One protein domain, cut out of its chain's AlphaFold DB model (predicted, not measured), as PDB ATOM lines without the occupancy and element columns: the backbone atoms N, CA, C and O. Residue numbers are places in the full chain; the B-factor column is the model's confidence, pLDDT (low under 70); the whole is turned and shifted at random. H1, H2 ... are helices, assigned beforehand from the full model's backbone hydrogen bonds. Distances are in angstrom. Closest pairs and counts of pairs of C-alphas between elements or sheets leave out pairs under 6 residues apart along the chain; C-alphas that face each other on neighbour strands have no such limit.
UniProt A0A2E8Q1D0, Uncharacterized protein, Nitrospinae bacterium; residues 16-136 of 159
ATOM      1  N   LEU A  16     -11.793  28.967  -2.055       63.72
ATOM      2  CA  LEU A  16     -11.028  28.798  -3.298       63.72
ATOM      3  C   LEU A  16     -10.088  29.976  -3.611       63.72
ATOM      4  O   LEU A  16      -8.888  29.724  -3.745       63.72
ATOM      5  N   PRO A  17     -10.554  31.242  -3.683       60.81
ATOM      6  CA  PRO A  17      -9.666  32.360  -4.000       60.81
ATOM      7  C   PRO A  17      -8.550  32.506  -2.962       60.81
ATOM      8  O   PRO A  17      -7.405  32.739  -3.332       60.81
ATOM      9  N   ARG A  18      -8.845  32.269  -1.675       62.75
ATOM     10  CA  ARG A  18      -7.849  32.350  -0.597       62.75
ATOM     11  C   ARG A  18      -6.765  31.280  -0.738       62.75
ATOM     12  O   ARG A  18      -5.583  31.579  -0.591       62.75
ATOM     13  N   ARG A  19      -7.151  30.045  -1.083       64.25
ATOM     14  CA  ARG A  19      -6.202  28.952  -1.338       64.25
ATOM     15  C   ARG A  19      -5.369  29.203  -2.592       64.25
ATOM     16  O   ARG A  19      -4.174  28.928  -2.573       64.25
ATOM     17  N   VAL A  20      -5.969  29.664  -3.691       67.00
ATOM     18  CA  VAL A  20      -5.258  29.930  -4.959       67.00
ATOM     19  C   VAL A  20      -4.258  31.076  -4.794       67.00
ATOM     20  O   VAL A  20      -3.116  30.931  -5.223       67.00
ATOM     21  N   LEU A  21      -4.636  32.139  -4.075       66.12
ATOM     22  CA  LEU A  21      -3.753  33.266  -3.763       66.12
ATOM     23  C   LEU A  21      -2.506  32.839  -2.992       66.12
ATOM     24  O   LEU A  21      -1.404  33.184  -3.399       66.12
ATOM     25  N   HIS A  22      -2.654  32.045  -1.928       66.00
ATOM     26  CA  HIS A  22      -1.509  31.661  -1.098       66.00
ATOM     27  C   HIS A  22      -0.459  30.857  -1.880       66.00
ATOM     28  O   HIS A  22       0.738  31.084  -1.738       66.00
ATOM     29  N   THR A  23      -0.891  29.938  -2.747       70.75
ATOM     30  CA  THR A  23       0.046  29.182  -3.597       70.75
ATOM     31  C   THR A  23       0.617  30.032  -4.724       70.75
ATOM     32  O   THR A  23       1.790  29.890  -5.037       70.75
ATOM     33  N   SER A  24      -0.184  30.930  -5.308       69.50
ATOM     34  CA  SER A  24       0.295  31.857  -6.339       69.50
ATOM     35  C   SER A  24       1.355  32.805  -5.781       69.50
ATOM     36  O   SER A  24       2.324  33.097  -6.466       69.50
ATOM     37  N   LEU A  25       1.208  33.236  -4.526       69.12
ATOM     38  CA  LEU A  25       2.155  34.118  -3.846       69.12
ATOM     39  C   LEU A  25       3.478  33.403  -3.546       69.12
ATOM     40  O   LEU A  25       4.538  33.974  -3.774       69.12
ATOM     41  N   ILE A  26       3.428  32.134  -3.123       74.62
ATOM     42  CA  ILE A  26       4.635  31.311  -2.928       74.62
ATOM     43  C   ILE A  26       5.374  31.107  -4.255       74.62
ATOM     44  O   ILE A  26       6.585  31.297  -4.316       74.62
ATOM     45  N   VAL A  27       4.657  30.751  -5.327       74.62
ATOM     46  CA  VAL A  27       5.278  30.543  -6.645       74.62
ATOM     47  C   VAL A  27       5.816  31.860  -7.208       74.62
ATOM     48  O   VAL A  27       6.928  31.875  -7.722       74.62
ATOM     49  N   ALA A  28       5.094  32.972  -7.046       75.69
ATOM     50  CA  ALA A  28       5.578  34.300  -7.418       75.69
ATOM     51  C   ALA A  28       6.871  34.658  -6.680       75.69
ATOM     52  O   ALA A  28       7.834  35.071  -7.316       75.69
ATOM     53  N   ALA A  29       6.929  34.436  -5.364       76.81
ATOM     54  CA  ALA A  29       8.138  34.673  -4.581       76.81
ATOM     55  C   ALA A  29       9.314  33.816  -5.074       76.81
ATOM     56  O   ALA A  29      10.418  34.332  -5.218       76.81
ATOM     57  N   LEU A  30       9.074  32.539  -5.396       77.50
ATOM     58  CA  LEU A  30      10.104  31.637  -5.922       77.50
ATOM     59  C   LEU A  30      10.637  32.106  -7.283       77.50
ATOM     60  O   LEU A  30      11.845  32.148  -7.498       77.50
ATOM     61  N   VAL A  31       9.736  32.486  -8.191       75.06
ATOM     62  CA  VAL A  31      10.097  32.964  -9.531       75.06
ATOM     63  C   VAL A  31      10.843  34.295  -9.446       75.06
ATOM     64  O   VAL A  31      11.837  34.470 -10.145       75.06
ATOM     65  N   LEU A  32      10.434  35.201  -8.554       73.69
ATOM     66  CA  LEU A  32      11.147  36.457  -8.315       73.69
ATOM     67  C   LEU A  32      12.541  36.228  -7.727       73.69
ATOM     68  O   LEU A  32      13.485  36.872  -8.175       73.69
ATOM     69  N   LEU A  33      12.700  35.277  -6.802       73.06
ATOM     70  CA  LEU A  33      14.010  34.887  -6.266       73.06
ATOM     71  C   LEU A  33      14.948  34.359  -7.360       73.06
ATOM     72  O   LEU A  33      16.111  34.757  -7.422       73.06
ATOM     73  N   ILE A  34      14.436  33.507  -8.252       68.75
ATOM     74  CA  ILE A  34      15.200  32.969  -9.387       68.75
ATOM     75  C   ILE A  34      15.546  34.086 -10.388       68.75
ATOM     76  O   ILE A  34      16.643  34.102 -10.939       68.75
ATOM     77  N   SER A  35      14.645  35.046 -10.606       62.00
ATOM     78  CA  SER A  35      14.866  36.161 -11.538       62.00
ATOM     79  C   SER A  35      15.880  37.186 -11.009       62.00
ATOM     80  O   SER A  35      16.760  37.612 -11.757       62.00
ATOM     81  N   ILE A  36      15.846  37.493  -9.704       66.50
ATOM     82  CA  ILE A  36      16.845  38.338  -9.019       66.50
ATOM     83  C   ILE A  36      18.246  37.734  -9.142       66.50
ATOM     84  O   ILE A  36      19.217  38.463  -9.355       66.50
ATOM     85  N   SER A  37      18.353  36.403  -9.088       63.84
ATOM     86  CA  SER A  37      19.627  35.703  -9.275       63.84
ATOM     87  C   SER A  37      20.263  35.958 -10.650       63.84
ATOM     88  O   SER A  37      21.477  35.835 -10.770       63.84
ATOM     89  N   ASN A  38      19.480  36.345 -11.665       64.19
ATOM     90  CA  ASN A  38      19.953  36.603 -13.029       64.19
ATOM     91  C   ASN A  38      20.284  38.085 -13.313       64.19
ATOM     92  O   ASN A  38      20.495  38.442 -14.472       64.19
ATOM     93  N   TRP A  39      20.329  38.957 -12.292       57.75
ATOM     94  CA  TRP A  39      20.809  40.356 -12.380       57.75
ATOM     95  C   TRP A  39      20.142  41.235 -13.461       57.75
ATOM     96  O   TRP A  39      20.654  42.290 -13.824       57.75
ATOM     97  N   SER A  40      18.963  40.848 -13.953       64.69
ATOM     98  CA  SER A  40      18.178  41.625 -14.919       64.69
ATOM     99  C   SER A  40      16.961  42.228 -14.219       64.69
ATOM    100  O   SER A  40      15.874  41.640 -14.190       64.69
ATOM    101  N   PHE A  41      17.163  43.400 -13.611       67.81
ATOM    102  CA  PHE A  41      16.129  44.118 -12.856       67.81
ATOM    103  C   PHE A  41      14.892  44.440 -13.709       67.81
ATOM    104  O   PHE A  41      13.774  44.242 -13.236       67.81
ATOM    105  N   ASP A  42      15.068  44.817 -14.979       69.19
ATOM    106  CA  ASP A  42      13.956  45.177 -15.875       69.19
ATOM    107  C   ASP A  42      13.021  43.996 -16.172       69.19
ATOM    108  O   ASP A  42      11.795  44.140 -16.225       69.19
ATOM    109  N   VAL A  43      13.590  42.796 -16.321       70.81
ATOM    110  CA  VAL A  43      12.823  41.562 -16.549       70.81
ATOM    111  C   VAL A  43      12.092  41.153 -15.274       70.81
ATOM    112  O   VAL A  43      10.913  40.800 -15.321       70.81
ATOM    113  N   THR A  44      12.764  41.256 -14.128       79.38
ATOM    114  CA  THR A  44      12.186  40.920 -12.821       79.38
ATOM    115  C   THR A  44      11.009  41.836 -12.487       79.38
ATOM    116  O   THR A  44       9.955  41.356 -12.069       79.38
ATOM    117  N   LEU A  45      11.158  43.146 -12.712       77.38
ATOM    118  CA  LEU A  45      10.113  44.139 -12.471       77.38
ATOM    119  C   LEU A  45       8.893  43.882 -13.362       77.38
ATOM    120  O   LEU A  45       7.767  43.847 -12.871       77.38
ATOM    121  N   GLY A  46       9.115  43.630 -14.656       78.44
ATOM    122  CA  GLY A  46       8.035  43.317 -15.587       78.44
ATOM    123  C   GLY A  46       7.280  42.045 -15.223       78.44
ATOM    124  O   GLY A  46       6.048  42.017 -15.254       78.44
ATOM    125  N   LEU A  47       8.011  41.017 -14.804       79.31
ATOM    126  CA  LEU A  47       7.432  39.746 -14.390       79.31
ATOM    127  C   LEU A  47       6.640  39.890 -13.081       79.31
ATOM    128  O   LEU A  47       5.507  39.411 -13.003       79.31
ATOM    129  N   ALA A  48       7.173  40.614 -12.090       81.62
ATOM    130  CA  ALA A  48       6.489  40.915 -10.830       81.62
ATOM    131  C   ALA A  48       5.169  41.658 -11.063       81.62
ATOM    132  O   ALA A  48       4.119  41.268 -10.545       81.62
ATOM    133  N   VAL A  49       5.225  42.712 -11.876       82.12
ATOM    134  CA  VAL A  49       4.075  43.550 -12.209       82.12
ATOM    135  C   VAL A  49       3.032  42.732 -12.970       82.12
ATOM    136  O   VAL A  49       1.872  42.707 -12.558       82.12
ATOM    137  N   GLY A  50       3.436  41.969 -13.992       82.38
ATOM    138  CA  GLY A  50       2.541  41.085 -14.747       82.38
ATOM    139  C   GLY A  50       1.846  40.034 -13.871       82.38
ATOM    140  O   GLY A  50       0.629  39.845 -13.969       82.38
ATOM    141  N   MET A  51       2.583  39.399 -12.953       82.56
ATOM    142  CA  MET A  51       2.004  38.459 -11.985       82.56
ATOM    143  C   MET A  51       1.037  39.148 -11.013       82.56
ATOM    144  O   MET A  51      -0.032  38.603 -10.714       82.56
ATOM    145  N   GLY A  52       1.374  40.349 -10.539       80.88
ATOM    146  CA  GLY A  52       0.523  41.147  -9.656       80.88
ATOM    147  C   GLY A  52      -0.804  41.517 -10.316       80.88
ATOM    148  O   GLY A  52      -1.869  41.242  -9.762       80.88
ATOM    149  N   ILE A  53      -0.749  42.047 -11.539       82.81
ATOM    150  CA  ILE A  53      -1.927  42.404 -12.342       82.81
ATOM    151  C   ILE A  53      -2.832  41.187 -12.540       82.81
ATOM    152  O   ILE A  53      -4.031  41.253 -12.265       82.81
ATOM    153  N   SER A  54      -2.260  40.062 -12.973       83.50
ATOM    154  CA  SER A  54      -3.003  38.820 -13.213       83.50
ATOM    155  C   SER A  54      -3.697  38.318 -11.940       83.50
ATOM    156  O   SER A  54      -4.869  37.931 -11.959       83.50
ATOM    157  N   THR A  55      -3.019  38.432 -10.798       80.44
ATOM    158  CA  THR A  55      -3.569  38.057  -9.490       80.44
ATOM    159  C   THR A  55      -4.743  38.949  -9.080       80.44
ATOM    160  O   THR A  55      -5.784  38.446  -8.643       80.44
ATOM    161  N   VAL A  56      -4.615  40.268  -9.250       81.56
ATOM    162  CA  VAL A  56      -5.691  41.229  -8.954       81.56
ATOM    163  C   VAL A  56      -6.895  40.992  -9.870       81.56
ATOM    164  O   VAL A  56      -8.031  40.944  -9.389       81.56
ATOM    165  N   PHE A  57      -6.654  40.760 -11.163       83.06
ATOM    166  CA  PHE A  57      -7.692  40.441 -12.145       83.06
ATOM    167  C   PHE A  57      -8.464  39.178 -11.745       83.06
ATOM    168  O   PHE A  57      -9.697  39.173 -11.719       83.06
ATOM    169  N   PHE A  58      -7.746  38.126 -11.345       79.50
ATOM    170  CA  PHE A  58      -8.351  36.888 -10.859       79.50
ATOM    171  C   PHE A  58      -9.195  37.110  -9.595       79.50
ATOM    172  O   PHE A  58     -10.299  36.575  -9.483       79.50
ATOM    173  N   MET A  59      -8.725  37.932  -8.656       76.75
ATOM    174  CA  MET A  59      -9.455  38.221  -7.420       76.75
ATOM    175  C   MET A  59     -10.765  38.977  -7.689       76.75
ATOM    176  O   MET A  59     -11.811  38.623  -7.133       76.75
ATOM    177  N   ILE A  60     -10.732  39.965  -8.590       79.62
ATOM    178  CA  ILE A  60     -11.919  40.701  -9.054       79.62
ATOM    179  C   ILE A  60     -12.893  39.759  -9.765       79.62
ATOM    180  O   ILE A  60     -14.098  39.820  -9.498       79.62
ATOM    181  N   LEU A  61     -12.388  38.854 -10.606       79.62
ATOM    182  CA  LEU A  61     -13.197  37.860 -11.307       79.62
ATOM    183  C   LEU A  61     -13.892  36.913 -10.320       79.62
ATOM    184  O   LEU A  61     -15.114  36.775 -10.364       79.62
ATOM    185  N   CYS A  62     -13.156  36.323  -9.374       73.00
ATOM    186  CA  CYS A  62     -13.731  35.456  -8.345       73.00
ATOM    187  C   CYS A  62     -14.786  36.177  -7.508       73.00
ATOM    188  O   CYS A  62     -15.841  35.609  -7.226       73.00
ATOM    189  N   ASN A  63     -14.517  37.420  -7.108       74.31
ATOM    190  CA  ASN A  63     -15.470  38.193  -6.323       74.31
ATOM    191  C   ASN A  63     -16.742  38.509  -7.129       74.31
ATOM    192  O   ASN A  63     -17.845  38.403  -6.606       74.31
ATOM    193  N   SER A  64     -16.596  38.820  -8.418       73.50
ATOM    194  CA  SER A  64     -17.724  39.069  -9.323       73.50
ATOM    195  C   SER A  64     -18.572  37.813  -9.539       73.50
ATOM    196  O   SER A  64     -19.796  37.887  -9.459       73.50
ATOM    197  N   VAL A  65     -17.938  36.650  -9.729       72.50
ATOM    198  CA  VAL A  65     -18.633  35.360  -9.880       72.50
ATOM    199  C   VAL A  65     -19.377  34.974  -8.601       72.50
ATOM    200  O   VAL A  65     -20.536  34.573  -8.675       72.50
ATOM    201  N   LYS A  66     -18.760  35.136  -7.422       69.00
ATOM    202  CA  LYS A  66     -19.422  34.868  -6.132       69.00
ATOM    203  C   LYS A  66     -20.663  35.728  -5.948       69.00
ATOM    204  O   LYS A  66     -21.733  35.221  -5.624       69.00
ATOM    205  N   SER A  67     -20.530  37.028  -6.175       67.06
ATOM    206  CA  SER A  67     -21.663  37.929  -6.056       67.06
ATOM    207  C   SER A  67     -22.754  37.630  -7.087       67.06
ATOM    208  O   SER A  67     -23.925  37.711  -6.737       67.06
ATOM    209  N   LEU A  68     -22.409  37.206  -8.310       68.06
ATOM    210  CA  LEU A  68     -23.393  36.775  -9.306       68.06
ATOM    211  C   LEU A  68     -24.125  35.486  -8.886       68.06
ATOM    212  O   LEU A  68     -25.341  35.400  -9.042       68.06
ATOM    213  N   ALA A  69     -23.419  34.522  -8.286       64.88
ATOM    214  CA  ALA A  69     -24.008  33.281  -7.775       64.88
ATOM    215  C   ALA A  69     -24.984  33.519  -6.603       64.88
ATOM    216  O   ALA A  69     -25.993  32.829  -6.485       64.88
ATOM    217  N   ILE A  70     -24.727  34.523  -5.758       63.69
ATOM    218  CA  ILE A  70     -25.645  34.931  -4.675       63.69
ATOM    219  C   ILE A  70     -26.912  35.606  -5.243       63.69
ATOM    220  O   ILE A  70     -27.994  35.525  -4.657       63.69
ATOM    221  N   ILE A  71     -26.794  36.256  -6.403       59.81
ATOM    222  CA  ILE A  71     -27.849  37.065  -7.030       59.81
ATOM    223  C   ILE A  71     -28.883  36.239  -7.791       59.81
ATOM    224  O   ILE A  71     -29.995  36.730  -7.968       59.81
ATOM    225  N   GLU A  72     -28.605  34.986  -8.161       55.28
ATOM    226  CA  GLU A  72     -29.590  34.108  -8.826       55.28
ATOM    227  C   GLU A  72     -30.901  33.960  -8.006       55.28
ATOM    228  O   GLU A  72     -31.946  33.607  -8.547       55.28
ATOM    229  N   LYS A  73     -30.883  34.315  -6.710       57.72
ATOM    230  CA  LYS A  73     -32.058  34.388  -5.825       57.72
ATOM    231  C   LYS A  73     -32.772  35.753  -5.732       57.72
ATOM    232  O   LYS A  73     -33.815  35.804  -5.084       57.72
ATOM    233  N   ASN A  74     -32.267  36.853  -6.306       56.47
ATOM    234  CA  ASN A  74     -32.806  38.205  -6.069       56.47
ATOM    235  C   ASN A  74     -32.877  39.109  -7.325       56.47
ATOM    236  O   ASN A  74     -31.959  39.169  -8.136       56.47
ATOM    237  N   LYS A  75     -33.942  39.917  -7.444       61.81
ATOM    238  CA  LYS A  75     -34.345  40.692  -8.648       61.81
ATOM    239  C   LYS A  75     -33.440  41.897  -9.009       61.81
ATOM    240  O   LYS A  75     -33.757  42.645  -9.929       61.81
ATOM    241  N   ARG A  76     -32.313  42.123  -8.313       62.62
ATOM    242  CA  ARG A  76     -31.399  43.281  -8.513       62.62
ATOM    243  C   ARG A  76     -30.182  42.985  -9.409       62.62
ATOM    244  O   ARG A  76     -29.131  43.602  -9.257       62.62
ATOM    245  N   MET A  77     -30.330  42.067 -10.359       65.50
ATOM    246  CA  MET A  77     -29.269  41.623 -11.270       65.50
ATOM    247  C   MET A  77     -28.554  42.742 -12.073       65.50
ATOM    248  O   MET A  77     -27.323  42.707 -12.126       65.50
ATOM    249  N   PRO A  78     -29.232  43.762 -12.650       69.81
ATOM    250  CA  PRO A  78     -28.558  44.703 -13.557       69.81
ATOM    251  C   PRO A  78     -27.593  45.664 -12.847       69.81
ATOM    252  O   PRO A  78     -26.505  45.924 -13.356       69.81
ATOM    253  N   PHE A  79     -27.931  46.141 -11.643       73.56
ATOM    254  CA  PHE A  79     -27.052  47.028 -10.867       73.56
ATOM    255  C   PHE A  79     -25.717  46.361 -10.528       73.56
ATOM    256  O   PHE A  79     -24.674  47.009 -10.535       73.56
ATOM    257  N   PHE A  80     -25.733  45.054 -10.263       71.69
ATOM    258  CA  PHE A  80     -24.518  44.329  -9.927       71.69
ATOM    259  C   PHE A  80     -23.602  44.117 -11.137       71.69
ATOM    260  O   PHE A  80     -22.387  44.276 -11.023       71.69
ATOM    261  N   VAL A  81     -24.176  43.812 -12.304       75.19
ATOM    262  CA  VAL A  81     -23.415  43.670 -13.554       75.19
ATOM    263  C   VAL A  81     -22.720  44.985 -13.911       75.19
ATOM    264  O   VAL A  81     -21.540  44.970 -14.249       75.19
ATOM    265  N   ILE A  82     -23.398  46.124 -13.739       80.44
ATOM    266  CA  ILE A  82     -22.805  47.454 -13.948       80.44
ATOM    267  C   ILE A  82     -21.602  47.670 -13.018       80.44
ATOM    268  O   ILE A  82     -20.540  48.083 -13.475       80.44
ATOM    269  N   VAL A  83     -21.725  47.335 -11.729       80.00
ATOM    270  CA  VAL A  83     -20.615  47.450 -10.763       80.00
ATOM    271  C   VAL A  83     -19.459  46.504 -11.109       80.00
ATOM    272  O   VAL A  83     -18.297  46.873 -10.943       80.00
ATOM    273  N   ALA A  84     -19.749  45.296 -11.599       77.38
ATOM    274  CA  ALA A  84     -18.724  44.360 -12.048       77.38
ATOM    275  C   ALA A  84     -17.962  44.908 -13.266       77.38
ATOM    276  O   ALA A  84     -16.734  44.936 -13.245       77.38
ATOM    277  N   ILE A  85     -18.673  45.416 -14.279       82.12
ATOM    278  CA  ILE A  85     -18.075  46.045 -15.469       82.12
ATOM    279  C   ILE A  85     -17.224  47.253 -15.069       82.12
ATOM    280  O   ILE A  85     -16.085  47.382 -15.515       82.12
ATOM    281  N   LEU A  86     -17.731  48.102 -14.170       85.56
ATOM    282  CA  LEU A  86     -17.013  49.287 -13.708       85.56
ATOM    283  C   LEU A  86     -15.666  48.934 -13.056       85.56
ATOM    284  O   LEU A  86     -14.674  49.616 -13.297       85.56
ATOM    285  N   LYS A  87     -15.592  47.832 -12.295       82.56
ATOM    286  CA  LYS A  87     -14.326  47.347 -11.714       82.56
ATOM    287  C   LYS A  87     -13.295  46.964 -12.776       82.56
ATOM    288  O   LYS A  87     -12.113  47.222 -12.571       82.56
ATOM    289  N   PHE A  88     -13.724  46.383 -13.898       82.88
ATOM    290  CA  PHE A  88     -12.820  46.063 -15.005       82.88
ATOM    291  C   PHE A  88     -12.319  47.320 -15.719       82.88
ATOM    292  O   PHE A  88     -11.139  47.382 -16.049       82.88
ATOM    293  N   ILE A  89     -13.162  48.344 -15.880       84.75
ATOM    294  CA  ILE A  89     -12.750  49.630 -16.468       84.75
ATOM    295  C   ILE A  89     -11.674  50.298 -15.604       84.75
ATOM    296  O   ILE A  89     -10.626  50.688 -16.116       84.75
ATOM    297  N   VAL A  90     -11.896  50.378 -14.288       86.12
ATOM    298  CA  VAL A  90     -10.913  50.942 -13.344       86.12
ATOM    299  C   VAL A  90      -9.592  50.172 -13.406       86.12
ATOM    300  O   VAL A  90      -8.523  50.777 -13.413       86.12
ATOM    301  N   LEU A  91      -9.654  48.842 -13.505       82.38
ATOM    302  CA  LEU A  91      -8.467  48.000 -13.625       82.38
ATOM    303  C   LEU A  91      -7.718  48.222 -14.947       82.38
ATOM    304  O   LEU A  91      -6.492  48.269 -14.936       82.38
ATOM    305  N   SER A  92      -8.424  48.396 -16.066       81.69
ATOM    306  CA  SER A  92      -7.812  48.725 -17.360       81.69
ATOM    307  C   SER A  92      -7.112  50.083 -17.345       81.69
ATOM    308  O   SER A  92      -6.023  50.199 -17.899       81.69
ATOM    309  N   ILE A  93      -7.685  51.089 -16.678       83.56
ATOM    310  CA  ILE A  93      -7.047  52.405 -16.515       83.56
ATOM    311  C   ILE A  93      -5.791  52.290 -15.643       83.56
ATOM    312  O   ILE A  93      -4.740  52.816 -16.001       83.56
ATOM    313  N   ALA A  94      -5.872  51.557 -14.529       80.12
ATOM    314  CA  ALA A  94      -4.712  51.300 -13.678       80.12
ATOM    315  C   ALA A  94      -3.597  50.574 -14.449       80.12
ATOM    316  O   ALA A  94      -2.425  50.909 -14.308       80.12
ATOM    317  N   LEU A  95      -3.966  49.615 -15.301       78.75
ATOM    318  CA  LEU A  95      -3.027  48.895 -16.150       78.75
ATOM    319  C   LEU A  95      -2.366  49.816 -17.181       78.75
ATOM    320  O   LEU A  95      -1.155  49.750 -17.367       78.75
ATOM    321  N   PHE A  96      -3.146  50.694 -17.812       80.00
ATOM    322  CA  PHE A  96      -2.643  51.681 -18.765       80.00
ATOM    323  C   PHE A  96      -1.603  52.612 -18.125       80.00
ATOM    324  O   PHE A  96      -0.515  52.770 -18.668       80.00
ATOM    325  N   LEU A  97      -1.882  53.134 -16.925       79.69
ATOM    326  CA  LEU A  97      -0.942  53.974 -16.172       79.69
ATOM    327  C   LEU A  97       0.369  53.247 -15.845       79.69
ATOM    328  O   LEU A  97       1.441  53.843 -15.909       79.69
ATOM    329  N   VAL A  98       0.296  51.953 -15.520       74.19
ATOM    330  CA  VAL A  98       1.488  51.131 -15.269       74.19
ATOM    331  C   VAL A  98       2.342  50.997 -16.529       74.19
ATOM    332  O   VAL A  98       3.561  51.106 -16.435       74.19
ATOM    333  N   PHE A  99       1.729  50.804 -17.699       72.19
ATOM    334  CA  PHE A  99       2.457  50.761 -18.974       72.19
ATOM    335  C   PHE A  99       3.054  52.111 -19.375       72.19
ATOM    336  O   PHE A  99       4.102  52.142 -20.009       72.19
ATOM    337  N   GLU A 100       2.392  53.213 -19.028       75.56
ATOM    338  CA  GLU A 100       2.859  54.559 -19.357       75.56
ATOM    339  C   GLU A 100       4.036  54.999 -18.472       75.56
ATOM    340  O   GLU A 100       4.959  55.647 -18.958       75.56
ATOM    341  N   HIS A 101       4.024  54.650 -17.181       70.81
ATOM    342  CA  HIS A 101       5.035  55.117 -16.224       70.81
ATOM    343  C   HIS A 101       6.209  54.160 -15.997       70.81
ATOM    344  O   HIS A 101       7.248  54.602 -15.505       70.81
ATOM    345  N   LEU A 102       6.077  52.866 -16.300       67.75
ATOM    346  CA  LEU A 102       7.173  51.917 -16.113       67.75
ATOM    347  C   LEU A 102       7.787  51.527 -17.457       67.75
ATOM    348  O   LEU A 102       7.122  50.949 -18.314       67.75
ATOM    349  N   SER A 103       9.100  51.733 -17.576       66.62
ATOM    350  CA  SER A 103       9.954  51.238 -18.664       66.62
ATOM    351  C   SER A 103      10.132  49.712 -18.603       66.62
ATOM    352  O   SER A 103      11.243  49.194 -18.541       66.62
ATOM    353  N   ILE A 104       9.029  48.968 -18.554       67.81
ATOM    354  CA  ILE A 104       9.022  47.509 -18.498       67.81
ATOM    355  C   ILE A 104       9.106  46.936 -19.912       67.81
ATOM    356  O   ILE A 104       8.386  47.346 -20.822       67.81
ATOM    357  N   SER A 105       9.914  45.888 -20.072       75.38
ATOM    358  CA  SER A 105       9.856  45.043 -21.263       75.38
ATOM    359  C   SER A 105       8.475  44.389 -21.394       75.38
ATOM    360  O   SER A 105       8.083  43.562 -20.566       75.38
ATOM    361  N   TYR A 106       7.752  44.722 -22.469       75.00
ATOM    362  CA  TYR A 106       6.434  44.157 -22.792       75.00
ATOM    363  C   TYR A 106       6.424  42.619 -22.757       75.00
ATOM    364  O   TYR A 106       5.464  42.008 -22.285       75.00
ATOM    365  N   LEU A 107       7.526  41.988 -23.185       77.19
ATOM    366  CA  LEU A 107       7.691  40.534 -23.143       77.19
ATOM    367  C   LEU A 107       7.702  39.990 -21.711       77.19
ATOM    368  O   LEU A 107       7.025  39.002 -21.432       77.19
ATOM    369  N   ALA A 108       8.424  40.638 -20.795       79.50
ATOM    370  CA  ALA A 108       8.492  40.212 -19.397       79.50
ATOM    371  C   ALA A 108       7.120  40.301 -18.715       79.50
ATOM    372  O   ALA A 108       6.731  39.407 -17.961       79.50
ATOM    373  N   LEU A 109       6.357  41.344 -19.040       80.06
ATOM    374  CA  LEU A 109       5.008  41.536 -18.526       80.06
ATOM    375  C   LEU A 109       4.032  40.480 -19.065       80.06
ATOM    376  O   LEU A 109       3.290  39.885 -18.282       80.06
ATOM    377  N   LEU A 110       4.073  40.178 -20.368       81.12
ATOM    378  CA  LEU A 110       3.282  39.096 -20.972       81.12
ATOM    379  C   LEU A 110       3.584  37.734 -20.338       81.12
ATOM    380  O   LEU A 110       2.661  36.989 -20.004       81.12
ATOM    381  N   ILE A 111       4.868  37.425 -20.141       83.31
ATOM    382  CA  ILE A 111       5.311  36.182 -19.498       83.31
ATOM    383  C   ILE A 111       4.800  36.119 -18.054       83.31
ATOM    384  O   ILE A 111       4.272  35.087 -17.639       83.31
ATOM    385  N   GLY A 112       4.889  37.223 -17.305       81.38
ATOM    386  CA  GLY A 112       4.362  37.314 -15.942       81.38
ATOM    387  C   GLY A 112       2.852  37.068 -15.867       81.38
ATOM    388  O   GLY A 112       2.393  36.283 -15.032       81.38
ATOM    389  N   ILE A 113       2.076  37.672 -16.775       83.12
ATOM    390  CA  ILE A 113       0.623  37.451 -16.865       83.12
ATOM    391  C   ILE A 113       0.315  35.981 -17.181       83.12
ATOM    392  O   ILE A 113      -0.484  35.352 -16.476       83.12
ATOM    393  N   GLY A 114       0.977  35.429 -18.203       84.19
ATOM    394  CA  GLY A 114       0.751  34.066 -18.683       84.19
ATOM    395  C   GLY A 114       1.116  32.992 -17.658       84.19
ATOM    396  O   GLY A 114       0.367  32.026 -17.484       84.19
ATOM    397  N   LEU A 115       2.217  33.175 -16.922       82.75
ATOM    398  CA  LEU A 115       2.613  32.272 -15.837       82.75
ATOM    399  C   LEU A 115       1.570  32.249 -14.720       82.75
ATOM    400  O   LEU A 115       1.125  31.172 -14.317       82.75
ATOM    401  N   ALA A 116       1.132  33.420 -14.254       80.19
ATOM    402  CA  ALA A 116       0.122  33.514 -13.204       80.19
ATOM    403  C   ALA A 116      -1.203  32.843 -13.616       80.19
ATOM    404  O   ALA A 116      -1.754  32.049 -12.852       80.19
ATOM    405  N   GLN A 117      -1.677  33.073 -14.846       80.88
ATOM    406  CA  GLN A 117      -2.884  32.414 -15.357       80.88
ATOM    407  C   GLN A 117      -2.715  30.899 -15.505       80.88
ATOM    408  O   GLN A 117      -3.625  30.153 -15.142       80.88
ATOM    409  N   SER A 118      -1.551  30.429 -15.959       81.25
ATOM    410  CA  SER A 118      -1.268  28.993 -16.093       81.25
ATOM    411  C   SER A 118      -1.298  28.275 -14.740       81.25
ATOM    412  O   SER A 118      -1.894  27.204 -14.625       81.25
ATOM    413  N   ILE A 119      -0.737  28.883 -13.689       82.50
ATOM    414  CA  ILE A 119      -0.758  28.338 -12.317       82.50
ATOM    415  C   ILE A 119      -2.195  28.235 -11.795       82.50
ATOM    416  O   ILE A 119      -2.589  27.216 -11.217       82.50
ATOM    417  N   VAL A 120      -2.994  29.282 -12.012       77.62
ATOM    418  CA  VAL A 120      -4.412  29.296 -11.635       77.62
ATOM    419  C   VAL A 120      -5.171  28.189 -12.367       77.62
ATOM    420  O   VAL A 120      -5.918  27.439 -11.734       77.62
ATOM    421  N   PHE A 121      -4.955  28.049 -13.675       79.69
ATOM    422  CA  PHE A 121      -5.624  27.044 -14.498       79.69
ATOM    423  C   PHE A 121      -5.260  25.622 -14.063       79.69
ATOM    424  O   PHE A 121      -6.145  24.791 -13.848       79.69
ATOM    425  N   LEU A 122      -3.973  25.364 -13.815       82.75
ATOM    426  CA  LEU A 122      -3.483  24.083 -13.309       82.75
ATOM    427  C   LEU A 122      -4.140  23.714 -11.974       82.75
ATOM    428  O   LEU A 122      -4.563  22.576 -11.769       82.75
ATOM    429  N   LYS A 123      -4.289  24.690 -11.075       78.50
ATOM    430  CA  LYS A 123      -4.933  24.481  -9.776       78.50
ATOM    431  C   LYS A 123      -6.435  24.214  -9.893       78.50
ATOM    432  O   LYS A 123      -6.957  23.379  -9.152       78.50
ATOM    433  N   LEU A 124      -7.125  24.885 -10.817       75.69
ATOM    434  CA  LEU A 124      -8.537  24.625 -11.111       75.69
ATOM    435  C   LEU A 124      -8.743  23.208 -11.658       75.69
ATOM    436  O   LEU A 124      -9.622  22.498 -11.169       75.69
ATOM    437  N   ILE A 125      -7.900  22.773 -12.602       78.44
ATOM    438  CA  ILE A 125      -7.930  21.408 -13.146       78.44
ATOM    439  C   ILE A 125      -7.664  20.384 -12.041       78.44
ATOM    440  O   ILE A 125      -8.436  19.437 -11.886       78.44
ATOM    441  N   GLY A 126      -6.613  20.585 -11.237       78.81
ATOM    442  CA  GLY A 126      -6.258  19.674 -10.148       78.81
ATOM    443  C   GLY A 126      -7.389  19.520  -9.130       78.81
ATOM    444  O   GLY A 126      -7.717  18.406  -8.728       78.81
ATOM    445  N   MET A 127      -8.054  20.620  -8.769       74.31
ATOM    446  CA  MET A 127      -9.219  20.556  -7.886       74.31
ATOM    447  C   MET A 127     -10.403  19.830  -8.537       74.31
ATOM    448  O   MET A 127     -11.070  19.041  -7.867       74.31
ATOM    449  N   GLY A 128     -10.652  20.059  -9.830       72.75
ATOM    450  CA  GLY A 128     -11.670  19.332 -10.590       72.75
ATOM    451  C   GLY A 128     -11.427  17.821 -10.589       72.75
ATOM    452  O   GLY A 128     -12.352  17.052 -10.327       72.75
ATOM    453  N   LEU A 129     -10.175  17.402 -10.788       78.31
ATOM    454  CA  LEU A 129      -9.775  15.996 -10.806       78.31
ATOM    455  C   LEU A 129      -9.930  15.327  -9.433       78.31
ATOM    456  O   LEU A 129     -10.521  14.252  -9.330       78.31
ATOM    457  N   VAL A 130      -9.458  15.975  -8.364       75.75
ATOM    458  CA  VAL A 130      -9.594  15.452  -6.993       75.75
ATOM    459  C   VAL A 130     -11.067  15.328  -6.603       75.75
ATOM    460  O   VAL A 130     -11.469  14.327  -6.012       75.75
ATOM    461  N   ASN A 131     -11.896  16.309  -6.968       75.50
ATOM    462  CA  ASN A 131     -13.327  16.267  -6.680       75.50
ATOM    463  C   ASN A 131     -14.042  15.148  -7.459       75.50
ATOM    464  O   ASN A 131     -14.944  14.501  -6.923       75.50
ATOM    465  N   PHE A 132     -13.620  14.886  -8.701       75.75
ATOM    466  CA  PHE A 132     -14.110  13.754  -9.488       75.75
ATOM    467  C   PHE A 132     -13.760  12.417  -8.821       75.75
ATOM    468  O   PHE A 132     -14.654  11.612  -8.565       75.75
ATOM    469  N   MET A 133     -12.494  12.224  -8.443       76.19
ATOM    470  CA  MET A 133     -12.033  11.002  -7.774       76.19
ATOM    471  C   MET A 133     -12.744  10.768  -6.433       76.19
ATOM    472  O   MET A 133     -13.200   9.662  -6.149       76.19
ATOM    473  N   ASN A 134     -12.913  11.821  -5.628       77.75
ATOM    474  CA  ASN A 134     -13.593  11.715  -4.338       77.75
ATOM    475  C   ASN A 134     -15.078  11.336  -4.494       77.75
ATOM    476  O   ASN A 134     -15.616  10.582  -3.684       77.75
ATOM    477  N   ARG A 135     -15.750  11.810  -5.553       73.81
ATOM    478  CA  ARG A 135     -17.133  11.407  -5.854       73.81
ATOM    479  C   ARG A 135     -17.239   9.940  -6.241       73.81
ATOM    480  O   ARG A 135     -18.155   9.278  -5.761       73.81
ATOM    481  N   THR A 136     -16.329   9.445  -7.076       76.44
ATOM    482  CA  THR A 136     -16.315   8.032  -7.483       76.44
ATOM    483  C   THR A 136     -16.172   7.125  -6.262       76.44
ATOM    484  O   THR A 136     -17.007   6.246  -6.058       76.44
TER     485      THR A 136
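What this domain is: This is residues 16 to 136 of the 159 residues of an uncharacterized protein of Nitrospinae bacterium (UniProt A0A2E8Q1D0). Three long helices, H1, H2 and H3, lie side by side in a flat row with H2 in the middle, the chain folding back at each turn, and a fourth long helix, H4, crosses slantwise over one side of H2 and H1. H4 meets H2 and H1 with its earlier part, and its last residues, 128 to 136, stick out past H1. The printed part has 121 residues with four named helices, in the order H1, H2, H3, H4, and no named strand; the class is all helix. The whole is loose, with a radius of gyration of the C-alphas of 17.2 A, and flat, spanning 53 by 41 by 18 A along its three main axes.

Where its parts are: Find C-alpha 16 at (-11.028, 28.798, -3.298), where H1 begins; it runs through residues 16 to 36 and measures 30.0 A from first to last C-alpha. After four residues, look at C-alpha 41 at (16.129, 44.118, -12.856), where H2 begins; it covers residues 41 to 71, measures 44.9 A, and takes x down to -27.849 at C-alpha 71. Five residues later H3 begins at residue 77 and runs to residue 101, with x climbing again over a length of 37.2 A. H4 then takes residues 106 to 136 and measures 45.4 A; watch its y fall until C-alpha 136 at (-16.315, 8.032, -7.483). H2 and H4, with 31 residues each, are the longest helices by residues.

How they stand to each other: Begin with H2, the hub, which touches the three other helices. Look first at Ser 35 and Thr 44, whose C-alphas, 5.6 A apart, are the closest of H1 and H2; these two helices touch and run opposite ways at a shallow tilt of 4 degrees, and form a helical hairpin. Next look at Ser 64 and Ala 84, whose C-alphas, 6.0 A apart, are the closest of H2 and H3; these too touch and run opposite ways, at a shallow tilt of 5 degrees, as a second helical hairpin. H2 and H4 touch with 33 pairs of C-alphas within 8 A, but with residues 43 to 55 of H2 and 106 to 117 of H4 alone; the closest are the C-alphas of Leu 47 and Gly 112, 4.2 A apart. They run the same way at a steep tilt of 43 degrees. Farther along H4, its residues 116 to 123 alone touch H1, with residues 20 to 28 of H1 alone; the closest C-alphas are those of Val 20 and Val 120, 6.8 A apart. H1 and H4 run opposite ways at a steep tilt of 41 degrees. H1, H2 and H4 make a bundle, three helices of which each touches the other two. H3 is apart from H1 and from H4. On the backbone, every O i to N i+4 pair is within hydrogen-bond range in H1, H2, H3 and H4.

The domain as a whole: The two C-alphas farthest apart in the domain are those of Trp 39 and Lys 75, 55.3 A, one in the link from H1 to H2 and the other in the link from H2 to H3. Residues 128 to 136, which belong to H4, stand free; without them the body has 112 residues and spans 55 by 35 by 16 A. The printed part has no cut, and the links H1 to H2, H2 to H3 and H3 to H4 are tight. The mean pLDDT of the printed part is 74.6. Read the B-factor column at residues 16 to 22, 24 to 25, 34 to 42, 66 to 78 and 102 to 104, and you will find the model's confidence under 70.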